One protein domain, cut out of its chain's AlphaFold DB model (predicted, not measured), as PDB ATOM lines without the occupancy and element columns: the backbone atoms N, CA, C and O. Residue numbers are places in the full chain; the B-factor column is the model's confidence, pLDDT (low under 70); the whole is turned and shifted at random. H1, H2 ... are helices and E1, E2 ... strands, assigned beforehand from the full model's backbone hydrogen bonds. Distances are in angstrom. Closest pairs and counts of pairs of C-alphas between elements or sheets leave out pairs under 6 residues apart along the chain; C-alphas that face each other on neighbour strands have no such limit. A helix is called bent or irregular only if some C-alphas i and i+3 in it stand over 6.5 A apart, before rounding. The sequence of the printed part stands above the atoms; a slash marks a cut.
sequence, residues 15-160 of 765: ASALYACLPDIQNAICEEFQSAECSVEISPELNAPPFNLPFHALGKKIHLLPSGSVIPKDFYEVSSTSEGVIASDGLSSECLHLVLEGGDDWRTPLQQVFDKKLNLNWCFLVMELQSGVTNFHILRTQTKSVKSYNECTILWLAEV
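This is residues 15 to 160 of the 765 residues of an uncharacterized protein of Thelazia callipaeda (UniProt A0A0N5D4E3). A twisted sheet of five strands makes the core; helix H1 lies along one face, over its E1 and E5 side, and a small sheet of three strands lies partly face to face with the E8, E6 and E7 side, on the other face, its strands crossed. H2 packs on H1 and only grazes the large sheet, and a long loop, residues 43 to 61, links E1 to the small sheet. The printed part has 146 residues with two named helices and eight named strands, in the order H1 E1 E2 E3 E4 E5 H2 E6 E7 E8, a mixed class of helices and strands. The sheets run E1 - E5 - E8 - E6 - E7 and E2 - E4 - E3, both antiparallel throughout. The whole is compact, with a radius of gyration of the C-alphas of 14.7 A and spans of 43 by 35 by 28 A.

H1, residues 15 to 30, is on the sheet of E1, residues 35 to 42, E5, residues 94 to 103, E8, residues 150 to 159, E6, residues 124 to 130, and E7, residues 133 to 139. It lies over E1 and E5 at a height over the sheet of 8.8 A and runs along the strands, at 1 degree to E1 on the local plane; this makes two layers, a helix on one face of a sheet. The closest C-alphas of H1 and E1 are those of Gln 26 and Cys 38, 5.8 A apart. E1 is an edge strand, antiparallel to E5 at 165 degrees, with N 37 and O 99 2.9 A apart, within hydrogen-bond range. The second sheet has E2, residues 62 to 65, E4, residues 85 to 88, and E3, residues 76 to 80. N 63 and O 87 of E2 and E4 are 2.9 A apart; E3 and E4 form a hairpin, with N 78 and O 86 2.9 A apart. The two sheets form a sandwich, two sheets face to face, with 21 pairs of C-alphas within 10 A and their strands at 71 degrees; the closest C-alphas of E3 and E7 are those of Ser 79 and Phe 136, 6.6 A apart. H2, residues 107 to 117, touches H1 at a steep tilt of 48 degrees, opposite ways, closest at the C-alphas of Ala 28 and Pro 109, 5.6 A apart. H2 only grazes the large sheet, with its residues 107 to 114. E5, H2 and E6 form a split strand-helix-strand unit, two strands running the same way with E8 between them, and its crossover is right-handed. N 98 of E5 and O 155 of E8 are 2.9 A apart, and N 127 of E6 and O 156 of E8 are 2.9 A apart. E6 and E7 form a hairpin, with N 126 and O 137 2.8 A apart. In H2 every O i to N i+4 pair is within hydrogen-bond range, in H1 10 of 12.

H1 begins at C-alpha 15, (305.569, 220.797, 402.570), and is 22.5 A long from first to last C-alpha. It is irregular, with C-alphas 20 and 23 7.4 A apart, and has a kink of 42 degrees near residue 23. E1 is 21.8 A long. E2, E3 and E4 have 4, 5 and 4 residues. E5, 25.6 A, begins at C-alpha 94, (311.480, 223.312, 399.481). H2 is 15.5 A long, E6 18.5 A and E7 18.9 A. E8, 24.7 A, ends at C-alpha 159, (304.451, 219.496, 393.762).

The C-alphas of Gln 34 and Lys 73, 43.6 A apart, are the two farthest apart. The printed part has no cut, and the link from E1 to E2, 19 residues, is long. The mean pLDDT of the printed part is 84.0; residues 15 to 17, 120, 142 and 145 to 148 are under 70.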
ATOM      1  N   ALA A  15     304.278 221.276 402.069       53.84
ATOM      2  CA  ALA A  15     305.569 220.797 402.570       53.84
ATOM      3  C   ALA A  15     305.403 219.784 403.720       53.84
ATOM      4  O   ALA A  15     306.063 218.745 403.725       53.84
ATOM      5  N   SER A  16     304.443 220.008 404.631       58.12
ATOM      6  CA  SER A  16     304.105 219.078 405.721       58.12
ATOM      7  C   SER A  16     303.752 217.665 405.234       58.12
ATOM      8  O   SER A  16     304.046 216.692 405.926       58.12
ATOM      9  N   ALA A  17     303.170 217.523 404.037       65.56
ATOM     10  CA  ALA A  17     302.843 216.223 403.451       65.56
ATOM     11  C   ALA A  17     304.080 215.501 402.885       65.56
ATOM     12  O   ALA A  17     304.155 214.278 402.970       65.56
ATOM     13  N   LEU A  18     305.077 216.232 402.367       71.94
ATOM     14  CA  LEU A  18     306.364 215.644 401.968       71.94
ATOM     15  C   LEU A  18     307.169 215.197 403.197       71.94
ATOM     16  O   LEU A  18     307.617 214.051 403.240       71.94
ATOM     17  N   TYR A  19     307.258 216.036 404.238       79.44
ATOM     18  CA  TYR A  19     307.883 215.661 405.515       79.44
ATOM     19  C   TYR A  19     307.228 214.420 406.152       79.44
ATOM     20  O   TYR A  19     307.930 213.567 406.692       79.44
ATOM     21  N   ALA A  20     305.901 214.269 406.050       80.19
ATOM     22  CA  ALA A  20     305.172 213.101 406.558       80.19
ATOM     23  C   ALA A  20     305.365 211.807 405.731       80.19
ATOM     24  O   ALA A  20     305.049 210.717 406.219       80.19
ATOM     25  N   CYS A  21     305.863 211.910 404.496       82.88
ATOM     26  CA  CYS A  21     306.150 210.768 403.622       82.88
ATOM     27  C   CYS A  21     307.625 210.346 403.639       82.88
ATOM     28  O   CYS A  21     307.909 209.184 403.361       82.88
ATOM     29  N   LEU A  22     308.556 211.249 403.971       87.19
ATOM     30  CA  LEU A  22     310.002 211.016 403.858       87.19
ATOM     31  C   LEU A  22     310.500 209.706 404.511       87.19
ATOM     32  O   LEU A  22     311.266 209.004 403.851       87.19
ATOM     33  N   PRO A  23     310.062 209.294 405.722       88.25
ATOM     34  CA  PRO A  23     310.503 208.023 406.305       88.25
ATOM     35  C   PRO A  23     310.041 206.789 405.516       88.25
ATOM     36  O   PRO A  23     310.786 205.822 405.397       88.25
ATOM     37  N   ASP A  24     308.828 206.806 404.956       89.44
ATOM     38  CA  ASP A  24     308.332 205.716 404.109       89.44
ATOM     39  C   ASP A  24     309.050 205.687 402.751       89.44
ATOM     40  O   ASP A  24     309.334 204.604 402.246       89.44
ATOM     41  N   ILE A  25     309.380 206.860 402.192       90.19
ATOM     42  CA  ILE A  25     310.158 207.003 400.951       90.19
ATOM     43  C   ILE A  25     311.565 206.422 401.131       90.19
ATOM     44  O   ILE A  25     311.971 205.565 400.350       90.19
ATOM     45  N   GLN A  26     312.272 206.832 402.189       91.12
ATOM     46  CA  GLN A  26     313.602 206.324 402.530       91.12
ATOM     47  C   GLN A  26     313.596 204.794 402.660       91.12
ATOM     48  O   GLN A  26     314.434 204.124 402.062       91.12
ATOM     49  N   ASN A  27     312.622 204.233 403.388       90.69
ATOM     50  CA  ASN A  27     312.505 202.784 403.560       90.69
ATOM     51  C   ASN A  27     312.249 202.057 402.229       90.69
ATOM     52  O   ASN A  27     312.957 201.104 401.922       90.69
ATOM     53  N   ALA A  28     311.279 202.512 401.428       90.00
ATOM     54  CA  ALA A  28     310.907 201.855 400.170       90.00
ATOM     55  C   ALA A  28     312.014 201.904 399.101       90.00
ATOM     56  O   ALA A  28     312.058 201.051 398.221       90.00
ATOM     57  N   ILE A  29     312.901 202.897 399.161       90.62
ATOM     58  CA  ILE A  29     314.019 203.039 398.222       90.62
ATOM     59  C   ILE A  29     315.249 202.249 398.694       90.62
ATOM     60  O   ILE A  29     315.922 201.639 397.867       90.62
ATOM     61  N   CYS A  30     315.503 202.159 400.005       89.06
ATOM     62  CA  CYS A  30     316.545 201.283 400.563       89.06
ATOM     63  C   CYS A  30     316.313 199.777 400.321       89.06
ATOM     64  O   CYS A  30     317.223 198.989 400.566       89.06
ATOM     65  N   GLU A  31     315.128 199.360 399.863       87.94
ATOM     66  CA  GLU A  31     314.868 197.975 399.439       87.94
ATOM     67  C   GLU A  31     315.325 197.690 397.988       87.94
ATOM     68  O   GLU A  31     315.585 196.534 397.660       87.94
ATOM     69  N   GLU A  32     315.479 198.719 397.140       85.69
ATOM     70  CA  GLU A  32     315.786 198.599 395.695       85.69
ATOM     71  C   GLU A  32     317.157 199.199 395.289       85.69
ATOM     72  O   GLU A  32     317.649 198.935 394.189       85.69
ATOM     73  N   PHE A  33     317.793 200.004 396.152       89.12
ATOM     74  CA  PHE A  33     319.072 200.689 395.890       89.12
ATOM     75  C   PHE A  33     320.157 200.307 396.910       89.12
ATOM     76  O   PHE A  33     319.871 200.074 398.083       89.12
ATOM     77  N   GLN A  34     321.422 200.270 396.472       88.38
ATOM     78  CA  GLN A  34     322.569 199.888 397.318       88.38
ATOM     79  C   GLN A  34     322.918 200.969 398.348       88.38
ATOM     80  O   GLN A  34     323.327 200.654 399.464       88.38
ATOM     81  N   SER A  35     322.730 202.231 397.969       88.50
ATOM     82  CA  SER A  35     322.781 203.394 398.848       88.50
ATOM     83  C   SER A  35     321.675 204.360 398.432       88.50
ATOM     84  O   SER A  35     321.402 204.528 397.240       88.50
ATOM     85  N   ALA A  36     321.011 204.964 399.415       90.56
ATOM     86  CA  ALA A  36     319.958 205.941 399.193       90.56
ATOM     87  C   ALA A  36     319.891 206.930 400.359       90.56
ATOM     88  O   ALA A  36     319.816 206.520 401.518       90.56
ATOM     89  N   GLU A  37     319.851 208.222 400.057       91.38
ATOM     90  CA  GLU A  37     319.647 209.300 401.027       91.38
ATOM     91  C   GLU A  37     318.477 210.173 400.569       91.38
ATOM     92  O   GLU A  37     318.454 210.614 399.422       91.38
ATOM     93  N   CYS A  38     317.494 210.397 401.446       90.94
ATOM     94  CA  CYS A  38     316.310 211.218 401.190       90.94
ATOM     95  C   CYS A  38     316.232 212.375 402.195       90.94
ATOM     96  O   CYS A  38     316.103 212.152 403.402       90.94
ATOM     97  N   SER A  39     316.227 213.610 401.703       90.25
ATOM     98  CA  SER A  39     316.142 214.839 402.499       90.25
ATOM     99  C   SER A  39     315.031 215.762 401.975       90.25
ATOM    100  O   SER A  39     314.522 215.596 400.865       90.25
ATOM    101  N   VAL A  40     314.625 216.756 402.771       88.88
ATOM    102  CA  VAL A  40     313.908 217.930 402.242       88.88
ATOM    103  C   VAL A  40     314.863 219.106 402.321       88.88
ATOM    104  O   VAL A  40     315.320 219.474 403.402       88.88
ATOM    105  N   GLU A  41     315.167 219.678 401.165       87.94
ATOM    106  CA  GLU A  41     316.145 220.749 401.006       87.94
ATOM    107  C   GLU A  41     315.558 221.900 400.190       87.94
ATOM    108  O   GLU A  41     314.506 221.785 399.557       87.94
ATOM    109  N   ILE A  42     316.248 223.037 400.206       86.50
ATOM    110  CA  ILE A  42     315.944 224.140 399.299       86.50
ATOM    111  C   ILE A  42     316.439 223.749 397.901       86.50
ATOM    112  O   ILE A  42     317.570 223.288 397.761       86.50
ATOM    113  N   SER A  43     315.613 223.967 396.872       84.19
ATOM    114  CA  SER A  43     315.968 223.734 395.464       84.19
ATOM    115  C   SER A  43     317.371 224.271 395.139       84.19
ATOM    116  O   SER A  43     317.629 225.445 395.429       84.19
ATOM    117  N   PRO A  44     318.238 223.480 394.476       86.25
ATOM    118  CA  PRO A  44     319.574 223.924 394.085       86.25
ATOM    119  C   PRO A  44     319.502 225.112 393.117       86.25
ATOM    120  O   PRO A  44     318.484 225.310 392.448       86.25
ATOM    121  N   GLU A  45     320.586 225.891 393.025       87.38
ATOM    122  CA  GLU A  45     320.658 227.015 392.086       87.38
ATOM    123  C   GLU A  45     320.842 226.516 390.645       87.38
ATOM    124  O   GLU A  45     321.915 226.087 390.224       87.38
ATOM    125  N   LEU A  46     319.755 226.586 389.878       87.75
ATOM    126  CA  LEU A  46     319.645 225.997 388.546       87.75
ATOM    127  C   LEU A  46     320.303 226.825 387.434       87.75
ATOM    128  O   LEU A  46     320.511 226.302 386.342       87.75
ATOM    129  N   ASN A  47     320.666 228.088 387.683       88.31
ATOM    130  CA  ASN A  47     321.355 228.916 386.684       88.31
ATOM    131  C   ASN A  47     322.835 228.535 386.488       88.31
ATOM    132  O   ASN A  47     323.447 228.921 385.491       88.31
ATOM    133  N   ALA A  48     323.398 227.779 387.432       85.19
ATOM    134  CA  ALA A  48     324.805 227.430 387.502       85.19
ATOM    135  C   ALA A  48     325.063 226.016 386.948       85.19
ATOM    136  O   ALA A  48     324.129 225.217 386.805       85.19
ATOM    137  N   PRO A  49     326.326 225.653 386.657       77.56
ATOM    138  CA  PRO A  49     326.704 224.262 386.435       77.56
ATOM    139  C   PRO A  49     326.328 223.387 387.648       77.56
ATOM    140  O   PRO A  49     326.568 223.809 388.780       77.56
ATOM    141  N   PRO A  50     325.784 222.171 387.447       83.38
ATOM    142  CA  PRO A  50     325.661 221.459 386.169       83.38
ATOM    143  C   PRO A  50     324.452 221.860 385.302       83.38
ATOM    144  O   PRO A  50     324.470 221.601 384.102       83.38
ATOM    145  N   PHE A  51     323.427 222.497 385.869       85.44
ATOM    146  CA  PHE A  51     322.104 222.645 385.246       85.44
ATOM    147  C   PHE A  51     322.050 223.695 384.119       85.44
ATOM    148  O   PHE A  51     321.525 223.411 383.045       85.44
ATOM    149  N   ASN A  52     322.636 224.882 384.328       83.75
ATOM    150  CA  ASN A  52     322.714 225.990 383.356       83.75
ATOM    151  C   ASN A  52     321.351 226.440 382.760       83.75
ATOM    152  O   ASN A  52     321.255 226.794 381.582       83.75
ATOM    153  N   LEU A  53     320.284 226.416 383.563       85.00
ATOM    154  CA  LEU A  53     318.905 226.740 383.176       85.00
ATOM    155  C   LEU A  53     318.602 228.255 383.266       85.00
ATOM    156  O   LEU A  53     319.264 228.985 384.002       85.00
ATOM    157  N   PRO A  54     317.580 228.774 382.553       83.06
ATOM    158  CA  PRO A  54     317.284 230.214 382.503       83.06
ATOM    159  C   PRO A  54     316.554 230.777 383.745       83.06
ATOM    160  O   PRO A  54     316.050 231.900 383.698       83.06
ATOM    161  N   PHE A  55     316.476 230.017 384.839       85.81
ATOM    162  CA  PHE A  55     315.809 230.367 386.100       85.81
ATOM    163  C   PHE A  55     316.603 229.828 387.302       85.81
ATOM    164  O   PHE A  55     317.454 228.958 387.146       85.81
ATOM    165  N   HIS A  56     316.355 230.361 388.503       86.12
ATOM    166  CA  HIS A  56     317.182 230.070 389.683       86.12
ATOM    167  C   HIS A  56     316.805 228.777 390.423       86.12
ATOM    168  O   HIS A  56     317.683 228.171 391.021       86.12
ATOM    169  N   ALA A  57     315.537 228.359 390.426       88.38
ATOM    170  CA  ALA A  57     315.055 227.231 391.232       88.38
ATOM    171  C   ALA A  57     313.821 226.555 390.609       88.38
ATOM    172  O   ALA A  57     313.185 227.125 389.724       88.38
ATOM    173  N   LEU A  58     313.455 225.359 391.090       84.19
ATOM    174  CA  LEU A  58     312.333 224.567 390.556       84.19
ATOM    175  C   LEU A  58     310.961 225.252 390.659       84.19
ATOM    176  O   LEU A  58     310.081 224.942 389.854       84.19
ATOM    177  N   GLY A  59     310.781 226.199 391.583       84.00
ATOM    178  CA  GLY A  59     309.566 227.005 391.732       84.00
ATOM    179  C   GLY A  59     308.731 226.670 392.966       84.00
ATOM    180  O   GLY A  59     308.679 225.526 393.416       84.00
ATOM    181  N   LYS A  60     308.025 227.678 393.493       83.31
ATOM    182  CA  LYS A  60     306.951 227.522 394.495       83.31
ATOM    183  C   LYS A  60     305.591 227.260 393.848       83.31
ATOM    184  O   LYS A  60     304.671 226.791 394.520       83.31
ATOM    185  N   LYS A  61     305.443 227.586 392.563       84.50
ATOM    186  CA  LYS A  61     304.247 227.317 391.761       84.50
ATOM    187  C   LYS A  61     304.668 226.658 390.462       84.50
ATOM    188  O   LYS A  61     305.269 227.304 389.609       84.50
ATOM    189  N   ILE A  62     304.311 225.388 390.323       87.75
ATOM    190  CA  ILE A  62     304.515 224.613 389.104       87.75
ATOM    191  C   ILE A  62     303.135 224.229 388.574       87.75
ATOM    192  O   ILE A  62     302.301 223.704 389.314       87.75
ATOM    193  N   HIS A  63     302.887 224.511 387.299       86.12
ATOM    194  CA  HIS A  63     301.625 224.245 386.618       86.12
ATOM    195  C   HIS A  63     301.879 223.450 385.338       86.12
ATOM    196  O   HIS A  63     302.706 223.845 384.517       86.12
ATOM    197  N   LEU A  64     301.124 222.369 385.133       85.75
ATOM    198  CA  LEU A  64     301.022 221.728 383.825       85.75
ATOM    199  C   LEU A  64     299.940 222.446 383.009       85.75
ATOM    200  O   LEU A  64     298.777 222.497 383.410       85.75
ATOM    201  N   LEU A  65     300.326 223.016 381.870       84.25
ATOM    202  CA  LEU A  65     299.442 223.747 380.964       84.25
ATOM    203  C   LEU A  65     299.181 222.908 379.703       84.25
ATOM    204  O   LEU A  65     300.140 222.395 379.127       84.25
ATOM    205  N   PRO A  66     297.936 222.798 379.201       82.69
ATOM    206  CA  PRO A  66     297.652 222.060 377.969       82.69
ATOM    207  C   PRO A  66     298.493 222.545 376.780       82.69
ATOM    208  O   PRO A  66     298.709 223.750 376.618       82.69
ATOM    209  N   SER A  67     298.942 221.626 375.925       78.75
ATOM    210  CA  SER A  67     299.846 221.912 374.802       78.75
ATOM    211  C   SER A  67     299.340 223.049 373.901       78.75
ATOM    212  O   SER A  67     298.223 223.005 373.386       78.75
ATOM    213  N   GLY A  68     300.171 224.079 373.706       71.75
ATOM    214  CA  GLY A  68     299.810 225.298 372.963       71.75
ATOM    215  C   GLY A  68     299.155 226.410 373.799       71.75
ATOM    216  O   GLY A  68     298.765 227.435 373.238       71.75
ATOM    217  N   SER A  69     299.045 226.245 375.121       78.75
ATOM    218  CA  SER A  69     298.688 227.335 376.041       78.75
ATOM    219  C   SER A  69     299.758 228.429 376.064       78.75
ATOM    220  O   SER A  69     300.948 228.161 375.908       78.75
ATOM    221  N   VAL A  70     299.345 229.674 376.311       79.25
ATOM    222  CA  VAL A  70     300.282 230.779 376.555       79.25
ATOM    223  C   VAL A  70     300.788 230.676 377.994       79.25
ATOM    224  O   VAL A  70     299.987 230.719 378.927       79.25
ATOM    225  N   ILE A  71     302.105 230.553 378.162       83.00
ATOM    226  CA  ILE A  71     302.768 230.557 379.473       83.00
ATOM    227  C   ILE A  71     302.423 231.875 380.195       83.00
ATOM    228  O   ILE A  71     302.492 232.939 379.565       83.00
ATOM    229  N   PRO A  72     302.027 231.845 381.482       82.38
ATOM    230  CA  PRO A  72     301.761 233.056 382.242       82.38
ATOM    231  C   PRO A  72     302.954 234.008 382.223       82.38
ATOM    232  O   PRO A  72     304.113 233.594 382.228       82.38
ATOM    233  N   LYS A  73     302.672 235.309 382.249       71.19
ATOM    234  CA  LYS A  73     303.727 236.286 382.499       71.19
ATOM    235  C   LYS A  73     304.326 236.010 383.884       71.19
ATOM    236  O   LYS A  73     303.588 235.662 384.803       71.19
ATOM    237  N   ASP A  74     305.640 236.168 383.994       82.56
ATOM    238  CA  ASP A  74     306.428 235.897 385.202       82.56
ATOM    239  C   ASP A  74     306.569 234.386 385.541       82.56
ATOM    240  O   ASP A  74     306.922 234.034 386.661       82.56
ATOM    241  N   PHE A  75     306.340 233.495 384.559       87.06
ATOM    242  CA  PHE A  75     306.656 232.058 384.612       87.06
ATOM    243  C   PHE A  75     307.618 231.647 383.477       87.06
ATOM    244  O   PHE A  75     307.621 232.240 382.396       87.06
ATOM    245  N   TYR A  76     308.395 230.591 383.717       85.94
ATOM    246  CA  TYR A  76     309.356 229.978 382.798       85.94
ATOM    247  C   TYR A  76     308.856 228.616 382.305       85.94
ATOM    248  O   TYR A  76     308.263 227.863 383.076       85.94
ATOM    249  N   GLU A  77     309.137 228.267 381.048       87.69
ATOM    250  CA  GLU A  77     308.985 226.890 380.561       87.69
ATOM    251  C   GLU A  77     310.141 226.025 381.077       87.69
ATOM    252  O   GLU A  77     311.308 226.351 380.865       87.69
ATOM    253  N   VAL A  78     309.804 224.929 381.759       84.56
ATOM    254  CA  VAL A  78     310.766 223.951 382.294       84.56
ATOM    255  C   VAL A  78     310.947 222.786 381.323       84.56
ATOM    256  O   VAL A  78     312.066 222.363 381.054       84.56
ATOM    257  N   SER A  79     309.839 222.257 380.793       82.69
ATOM    258  CA  SER A  79     309.834 221.158 379.825       82.69
ATOM    259  C   SER A  79     308.487 221.081 379.095       82.69
ATOM    260  O   SER A  79     307.433 221.317 379.690       82.69
ATOM    261  N   SER A  80     308.523 220.720 377.811       81.12
ATOM    262  CA  SER A  80     307.345 220.428 376.990       81.12
ATOM    263  C   SER A  80     307.174 218.915 376.847       81.12
ATOM    264  O   SER A  80     308.008 218.237 376.248       81.12
ATOM    265  N   THR A  81     306.075 218.384 377.382       74.50
ATOM    266  CA  THR A  81     305.736 216.950 377.358       74.50
ATOM    267  C   THR A  81     304.590 216.657 376.384       74.50
ATOM    268  O   THR A  81     303.920 217.566 375.892       74.50
ATOM    269  N   SER A  82     304.301 215.376 376.135       72.75
ATOM    270  CA  SER A  82     303.119 214.953 375.365       72.75
ATOM    271  C   SER A  82     301.782 215.335 376.014       72.75
ATOM    272  O   SER A  82     300.762 215.351 375.330       72.75
ATOM    273  N   GLU A  83     301.776 215.630 377.316       70.38
ATOM    274  CA  GLU A  83     300.579 215.985 378.090       70.38
ATOM    275  C   GLU A  83     300.375 217.502 378.204       70.38
ATOM    276  O   GLU A  83     299.247 217.973 378.360       70.38
ATOM    277  N   GLY A  84     301.461 218.275 378.122       82.69
ATOM    278  CA  GLY A  84     301.433 219.721 378.298       82.69
ATOM    279  C   GLY A  84     302.806 220.356 378.518       82.69
ATOM    280  O   GLY A  84     303.829 219.680 378.644       82.69
ATOM    281  N   VAL A  85     302.797 221.684 378.588       84.94
ATOM    282  CA  VAL A  85     303.950 222.536 378.900       84.94
ATOM    283  C   VAL A  85     304.020 222.733 380.412       84.94
ATOM    284  O   VAL A  85     303.042 223.158 381.027       84.94
ATOM    285  N   ILE A  86     305.164 222.436 381.017       87.12
ATOM    286  CA  ILE A  86     305.395 222.601 382.455       87.12
ATOM    287  C   ILE A  86     305.936 224.010 382.687       87.12
ATOM    288  O   ILE A  86     307.037 224.339 382.241       87.12
ATOM    289  N   ALA A  87     305.155 224.840 383.377       88.25
ATOM    290  CA  ALA A  87     305.494 226.221 383.698       88.25
ATOM    291  C   ALA A  87     305.809 226.380 385.194       88.25
ATOM    292  O   ALA A  87     305.031 225.930 386.035       88.25
ATOM    293  N   SER A  88     306.911 227.056 385.524       89.38
ATOM    294  CA  SER A  88     307.363 227.322 386.899       89.38
ATOM    295  C   SER A  88     307.537 228.819 387.166       89.38
ATOM    296  O   SER A  88     307.968 229.552 386.278       89.38
ATOM    297  N   ASP A  89     307.248 229.284 388.386       87.88
ATOM    298  CA  ASP A  89     307.565 230.656 388.818       87.88
ATOM    299  C   ASP A  89     309.067 230.894 389.095       87.88
ATOM    300  O   ASP A  89     309.478 232.025 389.348       87.88
ATOM    301  N   GLY A  90     309.906 229.851 389.024       86.06
ATOM    302  CA  GLY A  90     311.367 229.946 389.149       86.06
ATOM    303  C   GLY A  90     311.880 230.322 390.547       86.06
ATOM    304  O   GLY A  90     313.078 230.567 390.715       86.06
ATOM    305  N   LEU A  91     310.990 230.402 391.544       87.06
ATOM    306  CA  LEU A  91     311.299 230.835 392.907       87.06
ATOM    307  C   LEU A  91     311.855 229.698 393.774       87.06
ATOM    308  O   LEU A  91     311.386 228.564 393.718       87.06
ATOM    309  N   SER A  92     312.812 230.035 394.644       85.44
ATOM    310  CA  SER A  92     313.400 229.118 395.632       85.44
ATOM    311  C   SER A  92     312.324 228.480 396.518       85.44
ATOM    312  O   SER A  92     311.584 229.187 397.207       85.44
ATOM    313  N   SER A  93     312.226 227.153 396.483       84.50
ATOM    314  CA  SER A  93     311.221 226.330 397.163       84.50
ATOM    315  C   SER A  93     311.871 225.178 397.927       84.50
ATOM    316  O   SER A  93     313.016 224.823 397.659       84.50
ATOM    317  N   GLU A  94     311.137 224.603 398.878       86.81
ATOM    318  CA  GLU A  94     311.480 223.312 399.481       86.81
ATOM    319  C   GLU A  94     311.091 222.191 398.509       86.81
ATOM    320  O   GLU A  94     309.972 222.181 397.985       86.81
ATOM    321  N   CYS A  95     312.004 221.256 398.273       88.25
ATOM    322  CA  CYS A  95     311.807 220.078 397.436       88.25
ATOM    323  C   CYS A  95     312.350 218.832 398.142       88.25
ATOM    324  O   CYS A  95     313.309 218.908 398.912       88.25
ATOM    325  N   LEU A  96     311.754 217.675 397.857       89.12
ATOM    326  CA  LEU A  96     312.298 216.391 398.296       89.12
ATOM    327  C   LEU A  96     313.517 216.071 397.420       89.12
ATOM    328  O   LEU A  96     313.375 215.948 396.203       89.12
ATOM    329  N   HIS A  97     314.691 215.966 398.031       92.88
ATOM    330  CA  HIS A  97     315.962 215.645 397.388       92.88
ATOM    331  C   HIS A  97     316.308 214.178 397.674       92.88
ATOM    332  O   HIS A  97     316.105 213.697 398.790       92.88
ATOM    333  N   LEU A  98     316.769 213.450 396.653       91.81
ATOM    334  CA  LEU A  98     317.217 212.068 396.785       91.81
ATOM    335  C   LEU A  98     318.546 211.855 396.066       91.81
ATOM    336  O   LEU A  98     318.670 212.201 394.891       91.81
ATOM    337  N   VAL A  99     319.489 211.198 396.736       92.81
ATOM    338  CA  VAL A  99     320.732 210.680 396.148       92.81
ATOM    339  C   VAL A  99     320.642 209.159 396.137       92.81
ATOM    340  O   VAL A  99     320.437 208.555 397.188       92.81
ATOM    341  N   LEU A 100     320.743 208.544 394.956       91.88
ATOM    342  CA  LEU A 100     320.478 207.120 394.725       91.88
ATOM    343  C   LEU A 100     321.661 206.447 394.023       91.88
ATOM    344  O   LEU A 100     322.093 206.922 392.972       91.88
ATOM    345  N   GLU A 101     322.137 205.312 394.537       90.19
ATOM    346  CA  GLU A 101     323.268 204.576 393.955       90.19
ATOM    347  C   GLU A 101     322.948 203.091 393.718       90.19
ATOM    348  O   GLU A 101     322.374 202.403 394.569       90.19
ATOM    349  N   GLY A 102     323.359 202.581 392.554       81.19
ATOM    350  CA  GLY A 102     323.381 201.146 392.259       81.19
ATOM    351  C   GLY A 102     322.020 200.449 392.109       81.19
ATOM    352  O   GLY A 102     321.899 199.300 392.539       81.19
ATOM    353  N   GLY A 103     321.027 201.106 391.497       83.69
ATOM    354  CA  GLY A 103     319.687 200.556 391.203       83.69
ATOM    355  C   GLY A 103     319.168 200.937 389.805       83.69
ATOM    356  O   GLY A 103     319.851 201.648 389.064       83.69
ATOM    357  N   ASP A 104     317.978 200.446 389.413       83.25
ATOM    358  CA  ASP A 104     317.438 200.629 388.045       83.25
ATOM    359  C   ASP A 104     316.018 201.225 387.911       83.25
ATOM    360  O   ASP A 104     315.638 201.600 386.798       83.25
ATOM    361  N   ASP A 105     315.231 201.339 388.990       86.88
ATOM    362  CA  ASP A 105     313.875 201.909 388.957       86.88
ATOM    363  C   ASP A 105     313.524 202.675 390.244       86.88
ATOM    364  O   ASP A 105     313.050 202.116 391.230       86.88
ATOM    365  N   TRP A 106     313.701 203.997 390.213       89.81
ATOM    366  CA  TRP A 106     313.267 204.892 391.290       89.81
ATOM    367  C   TRP A 106     311.770 205.247 391.235       89.81
ATOM    368  O   TRP A 106     311.224 205.784 392.200       89.81
ATOM    369  N   ARG A 107     311.084 204.976 390.113       89.62
ATOM    370  CA  ARG A 107     309.703 205.433 389.867       89.62
ATOM    371  C   ARG A 107     308.705 204.555 390.621       89.62
ATOM    372  O   ARG A 107     307.838 205.088 391.312       89.62
ATOM    373  N   THR A 108     308.891 203.237 390.556       88.00
ATOM    374  CA  THR A 108     308.041 202.247 391.235       88.00
ATOM    375  C   THR A 108     307.974 202.422 392.769       88.00
ATOM    376  O   THR A 108     306.855 202.524 393.282       88.00
ATOM    377  N   PRO A 109     309.085 202.496 393.539       88.56
ATOM    378  CA  PRO A 109     309.009 202.654 394.998       88.56
ATOM    379  C   PRO A 109     308.379 203.993 395.419       88.56
ATOM    380  O   PRO A 109     307.551 204.019 396.333       88.56
ATOM    381  N   LEU A 110     308.672 205.095 394.713       89.31
ATOM    382  CA  LEU A 110     308.015 206.384 394.966       89.31
ATOM    383  C   LEU A 110     306.504 206.326 394.712       89.31
ATOM    384  O   LEU A 110     305.734 206.808 395.541       89.31
ATOM    385  N   GLN A 111     306.066 205.703 393.613       88.69
ATOM    386  CA  GLN A 111     304.641 205.505 393.327       88.69
ATOM    387  C   GLN A 111     303.943 204.721 394.439       88.69
ATOM    388  O   GLN A 111     302.916 205.176 394.935       88.69
ATOM    389  N   GLN A 112     304.519 203.607 394.902       87.12
ATOM    390  CA  GLN A 112     303.928 202.804 395.980       87.12
ATOM    391  C   GLN A 112     303.754 203.586 397.291       87.12
ATOM    392  O   GLN A 112     302.757 203.400 397.991       87.12
ATOM    393  N   VAL A 113     304.698 204.468 397.639       88.56
ATOM    394  CA  VAL A 113     304.583 205.305 398.843       88.56
ATOM    395  C   VAL A 113     303.568 206.429 398.645       88.56
ATOM    396  O   VAL A 113     302.720 206.640 399.516       88.56
ATOM    397  N   PHE A 114     303.599 207.125 397.505       88.31
ATOM    398  CA  PHE A 114     302.662 208.211 397.228       88.31
ATOM    399  C   PHE A 114     301.219 207.713 397.062       88.31
ATOM    400  O   PHE A 114     300.336 208.295 397.679       88.31
ATOM    401  N   ASP A 115     300.960 206.597 396.377       86.88
ATOM    402  CA  ASP A 115     299.619 205.989 396.250       86.88
ATOM    403  C   ASP A 115     299.034 205.516 397.595       86.88
ATOM    404  O   ASP A 115     297.818 205.395 397.754       86.88
ATOM    405  N   LYS A 116     299.901 205.238 398.575       85.44
ATOM    406  CA  LYS A 116     299.543 204.772 399.923       85.44
ATOM    407  C   LYS A 116     299.351 205.914 400.929       85.44
ATOM    408  O   LYS A 116     298.645 205.728 401.922       85.44
ATOM    409  N   LYS A 117     300.004 207.064 400.725       82.62
ATOM    410  CA  LYS A 117     300.000 208.213 401.657       82.62
ATOM    411  C   LYS A 117     299.265 209.448 401.134       82.62
ATOM    412  O   LYS A 117     298.802 210.251 401.939       82.62
ATOM    413  N   LEU A 118     299.152 209.601 399.819       79.25
ATOM    414  CA  LEU A 118     298.468 210.695 399.137       79.25
ATOM    415  C   LEU A 118     297.263 210.133 398.368       79.25
ATOM    416  O   LEU A 118     297.271 208.998 397.899       79.25
ATOM    417  N   ASN A 119     296.212 210.936 398.214       74.19
ATOM    418  CA  ASN A 119     295.058 210.546 397.399       74.19
ATOM    419  C   ASN A 119     295.455 210.411 395.914       74.19
ATOM    420  O   ASN A 119     296.393 211.071 395.471       74.19
ATOM    421  N   LEU A 120     294.680 209.646 395.130       68.50
ATOM    422  CA  LEU A 120     294.917 209.254 393.719       68.50
ATOM    423  C   LEU A 120     295.158 210.385 392.681       68.50
ATOM    424  O   LEU A 120     295.292 210.105 391.491       68.50
ATOM    425  N   ASN A 121     295.210 211.645 393.111       73.75
ATOM    426  CA  ASN A 121     295.371 212.841 392.281       73.75
ATOM    427  C   ASN A 121     296.719 213.556 392.529       73.75
ATOM    428  O   ASN A 121     296.838 214.748 392.250       73.75
ATOM    429  N   TRP A 122     297.719 212.879 393.106       86.50
ATOM    430  CA  TRP A 122     299.050 213.459 393.313       86.50
ATOM    431  C   TRP A 122     299.831 213.581 391.990       86.50
ATOM    432  O   TRP A 122     299.693 212.756 391.084       86.50
ATOM    433  N   CYS A 123     300.652 214.630 391.877       87.00
ATOM    434  CA  CYS A 123     301.455 214.925 390.691       87.00
ATOM    435  C   CYS A 123     302.742 215.659 391.094       87.00
ATOM    436  O   CYS A 123     302.686 216.715 391.728       87.00
ATOM    437  N   PHE A 124     303.899 215.106 390.725       89.19
ATOM    438  CA  PHE A 124     305.210 215.694 391.008       89.19
ATOM    439  C   PHE A 124     306.010 215.928 389.727       89.19
ATOM    440  O   PHE A 124     306.074 215.066 388.848       89.19
ATOM    441  N   LEU A 125     306.669 217.084 389.659       89.38
ATOM    442  CA  LEU A 125     307.773 217.329 388.745       89.38
ATOM    443  C   LEU A 125     309.019 216.723 389.380       89.38
ATOM    444  O   LEU A 125     309.366 217.095 390.499       89.38
ATOM    445  N   VAL A 126     309.686 215.830 388.657       90.38
ATOM    446  CA  VAL A 126     310.981 215.269 389.041       90.38
ATOM    447  C   VAL A 126     312.045 215.822 388.107       90.38
ATOM    448  O   VAL A 126     311.956 215.639 386.890       90.38
ATOM    449  N   MET A 127     313.050 216.484 388.668       90.62
ATOM    450  CA  MET A 127     314.299 216.786 387.977       90.62
ATOM    451  C   MET A 127     315.289 215.659 388.272       90.62
ATOM    452  O   MET A 127     315.565 215.391 389.437       90.62
ATOM    453  N   GLU A 128     315.797 214.997 387.235       91.50
ATOM    454  CA  GLU A 128     316.721 213.859 387.318       91.50
ATOM    455  C   GLU A 128     318.084 214.274 386.748       91.50
ATOM    456  O   GLU A 128     318.194 214.579 385.560       91.50
ATOM    457  N   LEU A 129     319.124 214.308 387.586       89.62
ATOM    458  CA  LEU A 129     320.509 214.546 387.180       89.62
ATOM    459  C   LEU A 129     321.255 213.210 387.123       89.62
ATOM    460  O   LEU A 129     321.489 212.567 388.146       89.62
ATOM    461  N   GLN A 130     321.666 212.827 385.915       86.56
ATOM    462  CA  GLN A 130     322.401 211.596 385.633       86.56
ATOM    463  C   GLN A 130     323.658 211.937 384.826       86.56
ATOM    464  O   GLN A 130     323.568 212.506 383.740       86.56
ATOM    465  N   SER A 131     324.843 211.607 385.347       81.44
ATOM    466  CA  SER A 131     326.136 211.810 384.659       81.44
ATOM    467  C   SER A 131     326.362 213.232 384.100       81.44
ATOM    468  O   SER A 131     327.005 213.410 383.067       81.44
ATOM    469  N   GLY A 132     325.815 214.255 384.770       79.38
ATOM    470  CA  GLY A 132     325.879 215.661 384.348       79.38
ATOM    471  C   GLY A 132     324.792 216.111 383.358       79.38
ATOM    472  O   GLY A 132     324.754 217.286 383.005       79.38
ATOM    473  N   VAL A 133     323.894 215.219 382.928       82.69
ATOM    474  CA  VAL A 133     322.727 215.535 382.088       82.69
ATOM    475  C   VAL A 133     321.492 215.700 382.972       82.69
ATOM    476  O   VAL A 133     321.223 214.854 383.821       82.69
ATOM    477  N   THR A 134     320.738 216.783 382.768       87.38
ATOM    478  CA  THR A 134     319.489 217.062 383.501       87.38
ATOM    479  C   THR A 134     318.278 216.683 382.651       87.38
ATOM    480  O   THR A 134     318.127 217.185 381.537       87.38
ATOM    481  N   ASN A 135     317.404 215.836 383.188       87.00
ATOM    482  CA  ASN A 135     316.134 215.422 382.596       87.00
ATOM    483  C   ASN A 135     314.955 215.886 383.469       87.00
ATOM    484  O   ASN A 135     315.104 216.096 384.673       87.00
ATOM    485  N   PHE A 136     313.767 216.015 382.872       88.00
ATOM    486  CA  PHE A 136     312.535 216.386 383.578       88.00
ATOM    487  C   PHE A 136     311.421 215.375 383.308       88.00
ATOM    488  O   PHE A 136     311.098 215.085 382.155       88.00
ATOM    489  N   HIS A 137     310.800 214.880 384.378       87.25
ATOM    490  CA  HIS A 137     309.756 213.857 384.340       87.25
ATOM    491  C   HIS A 137     308.526 214.285 385.148       87.25
ATOM    492  O   HIS A 137     308.646 214.967 386.162       87.25
ATOM    493  N   ILE A 138     307.342 213.841 384.721       88.00
ATOM    494  CA  ILE A 138     306.112 213.921 385.517       88.00
ATOM    495  C   ILE A 138     305.856 212.554 386.151       88.00
ATOM    496  O   ILE A 138     305.743 211.539 385.455       88.00
ATOM    497  N   LEU A 139     305.760 212.535 387.479       86.25
ATOM    498  CA  LEU A 139     305.402 211.357 388.256       86.25
ATOM    499  C   LEU A 139     303.948 211.486 388.736       86.25
ATOM    500  O   LEU A 139     303.591 212.460 389.401       86.25
ATOM    501  N   ARG A 140     303.126 210.493 388.386       84.69
ATOM    502  CA  ARG A 140     301.751 210.271 388.862       84.69
ATOM    503  C   ARG A 140     301.506 208.772 389.081       84.69
ATOM    504  O   ARG A 140     302.301 207.938 388.643       84.69
ATOM    505  N   THR A 141     300.326 208.451 389.608       75.31
ATOM    506  CA  THR A 141     299.707 207.112 389.748       75.31
ATOM    507  C   THR A 141     299.773 206.179 388.519       75.31
ATOM    508  O   THR A 141     299.521 204.985 388.645       75.31
ATOM    509  N   GLN A 142     300.061 206.689 387.312       68.06
ATOM    510  CA  GLN A 142     300.101 205.905 386.060       68.06
ATOM    511  C   GLN A 142     301.374 206.117 385.213       68.06
ATOM    512  O   GLN A 142     301.434 205.659 384.068       68.06
ATOM    513  N   THR A 143     302.405 206.795 385.733       74.31
ATOM    514  CA  THR A 143     303.694 206.905 385.024       74.31
ATOM    515  C   THR A 143     304.309 205.509 384.868       74.31
ATOM    516  O   THR A 143     304.406 204.762 385.836       74.31
ATOM    517  N   LYS A 144     304.721 205.125 383.655       72.00
ATOM    518  CA  LYS A 144     305.332 203.806 383.419       72.00
ATOM    519  C   LYS A 144     306.744 203.752 384.003       72.00
ATOM    520  O   LYS A 144     307.526 204.678 383.790       72.00
ATOM    521  N   SER A 145     307.082 202.643 384.658       66.06
ATOM    522  CA  SER A 145     308.464 202.322 385.010       66.06
ATOM    523  C   SER A 145     309.322 202.200 383.748       66.06
ATOM    524  O   SER A 145     308.925 201.601 382.744       66.06
ATOM    525  N   VAL A 146     310.511 202.797 383.795       65.81
ATOM    526  CA  VAL A 146     311.535 202.684 382.753       65.81
ATOM    527  C   VAL A 146     312.809 202.275 383.462       65.81
ATOM    528  O   VAL A 146     313.402 203.089 384.168       65.81
ATOM    529  N   LYS A 147     313.196 201.009 383.293       69.19
ATOM    530  CA  LYS A 147     314.410 200.461 383.894       69.19
ATOM    531  C   LYS A 147     315.643 201.016 383.189       69.19
ATOM    532  O   LYS A 147     315.832 200.790 381.994       69.19
ATOM    533  N   SER A 148     316.475 201.729 383.938       66.56
ATOM    534  CA  SER A 148     317.775 202.230 383.500       66.56
ATOM    535  C   SER A 148     318.738 202.063 384.665       66.56
ATOM    536  O   SER A 148     318.599 202.742 385.676       66.56
ATOM    537  N   TYR A 149     319.658 201.100 384.555       72.12
ATOM    538  CA  TYR A 149     320.650 200.873 385.601       72.12
ATOM    539  C   TYR A 149     321.620 202.055 385.641       72.12
ATOM    540  O   TYR A 149     322.354 202.290 384.676       72.12
ATOM    541  N   ASN A 150     321.625 202.764 386.767       70.06
ATOM    542  CA  ASN A 150     322.403 203.977 386.958       70.06
ATOM    543  C   ASN A 150     323.365 203.785 388.138       70.06
ATOM    544  O   ASN A 150     322.955 203.378 389.223       70.06
ATOM    545  N   GLU A 151     324.644 204.118 387.945       78.88
ATOM    546  CA  GLU A 151     325.653 204.037 389.013       78.88
ATOM    547  C   GLU A 151     325.336 205.026 390.146       78.88
ATOM    548  O   GLU A 151     325.287 204.630 391.306       78.88
ATOM    549  N   CYS A 152     325.021 206.277 389.790       87.62
ATOM    550  CA  CYS A 152     324.507 207.312 390.684       87.62
ATOM    551  C   CYS A 152     323.442 208.152 389.951       87.62
ATOM    552  O   CYS A 152     323.606 208.477 388.771       87.62
ATOM    553  N   THR A 153     322.348 208.492 390.636       89.75
ATOM    554  CA  THR A 153     321.261 209.364 390.156       89.75
ATOM    555  C   THR A 153     320.858 210.321 391.269       89.75
ATOM    556  O   THR A 153     320.645 209.882 392.396       89.75
ATOM    557  N   ILE A 154     320.702 211.609 390.958       91.62
ATOM    558  CA  ILE A 154     320.203 212.601 391.921       91.62
ATOM    559  C   ILE A 154     318.851 213.130 391.442       91.62
ATOM    560  O   ILE A 154     318.705 213.502 390.275       91.62
ATOM    561  N   LEU A 155     317.856 213.141 392.330       92.44
ATOM    562  CA  LEU A 155     316.482 213.546 392.045       92.44
ATOM    563  C   LEU A 155     316.057 214.722 392.929       92.44
ATOM    564  O   LEU A 155     316.337 214.737 394.125       92.44
ATOM    565  N   TRP A 156     315.280 215.649 392.368       91.56
ATOM    566  CA  TRP A 156     314.552 216.669 393.129       91.56
ATOM    567  C   TRP A 156     313.079 216.669 392.724       91.56
ATOM    568  O   TRP A 156     312.766 216.807 391.539       91.56
ATOM    569  N   LEU A 157     312.177 216.518 393.698       90.75
ATOM    570  CA  LEU A 157     310.730 216.462 393.488       90.75
ATOM    571  C   LEU A 157     310.019 217.695 394.052       90.75
ATOM    572  O   LEU A 157     310.194 218.050 395.221       90.75
ATOM    573  N   ALA A 158     309.154 218.293 393.233       88.31
ATOM    574  CA  ALA A 158     308.316 219.435 393.593       88.31
ATOM    575  C   ALA A 158     306.852 219.232 393.147       88.31
ATOM    576  O   ALA A 158     306.578 218.646 392.097       88.31
ATOM    577  N   GLU A 159     305.898 219.688 393.966       86.69
ATOM    578  CA  GLU A 159     304.451 219.496 393.762       86.69
ATOM    579  C   GLU A 159     303.930 220.288 392.547       86.69
ATOM    580  O   GLU A 159     304.119 221.504 392.458       86.69
ATOM    581  N   VAL A 160     303.212 219.622 391.636       85.81
ATOM    582  CA  VAL A 160     302.566 220.263 390.477       85.81
ATOM    583  C   VAL A 160     301.101 220.537 390.789       85.81
ATOM    584  O   VAL A 160     300.320 219.621 391.036       85.81
TER     585      VAL A 160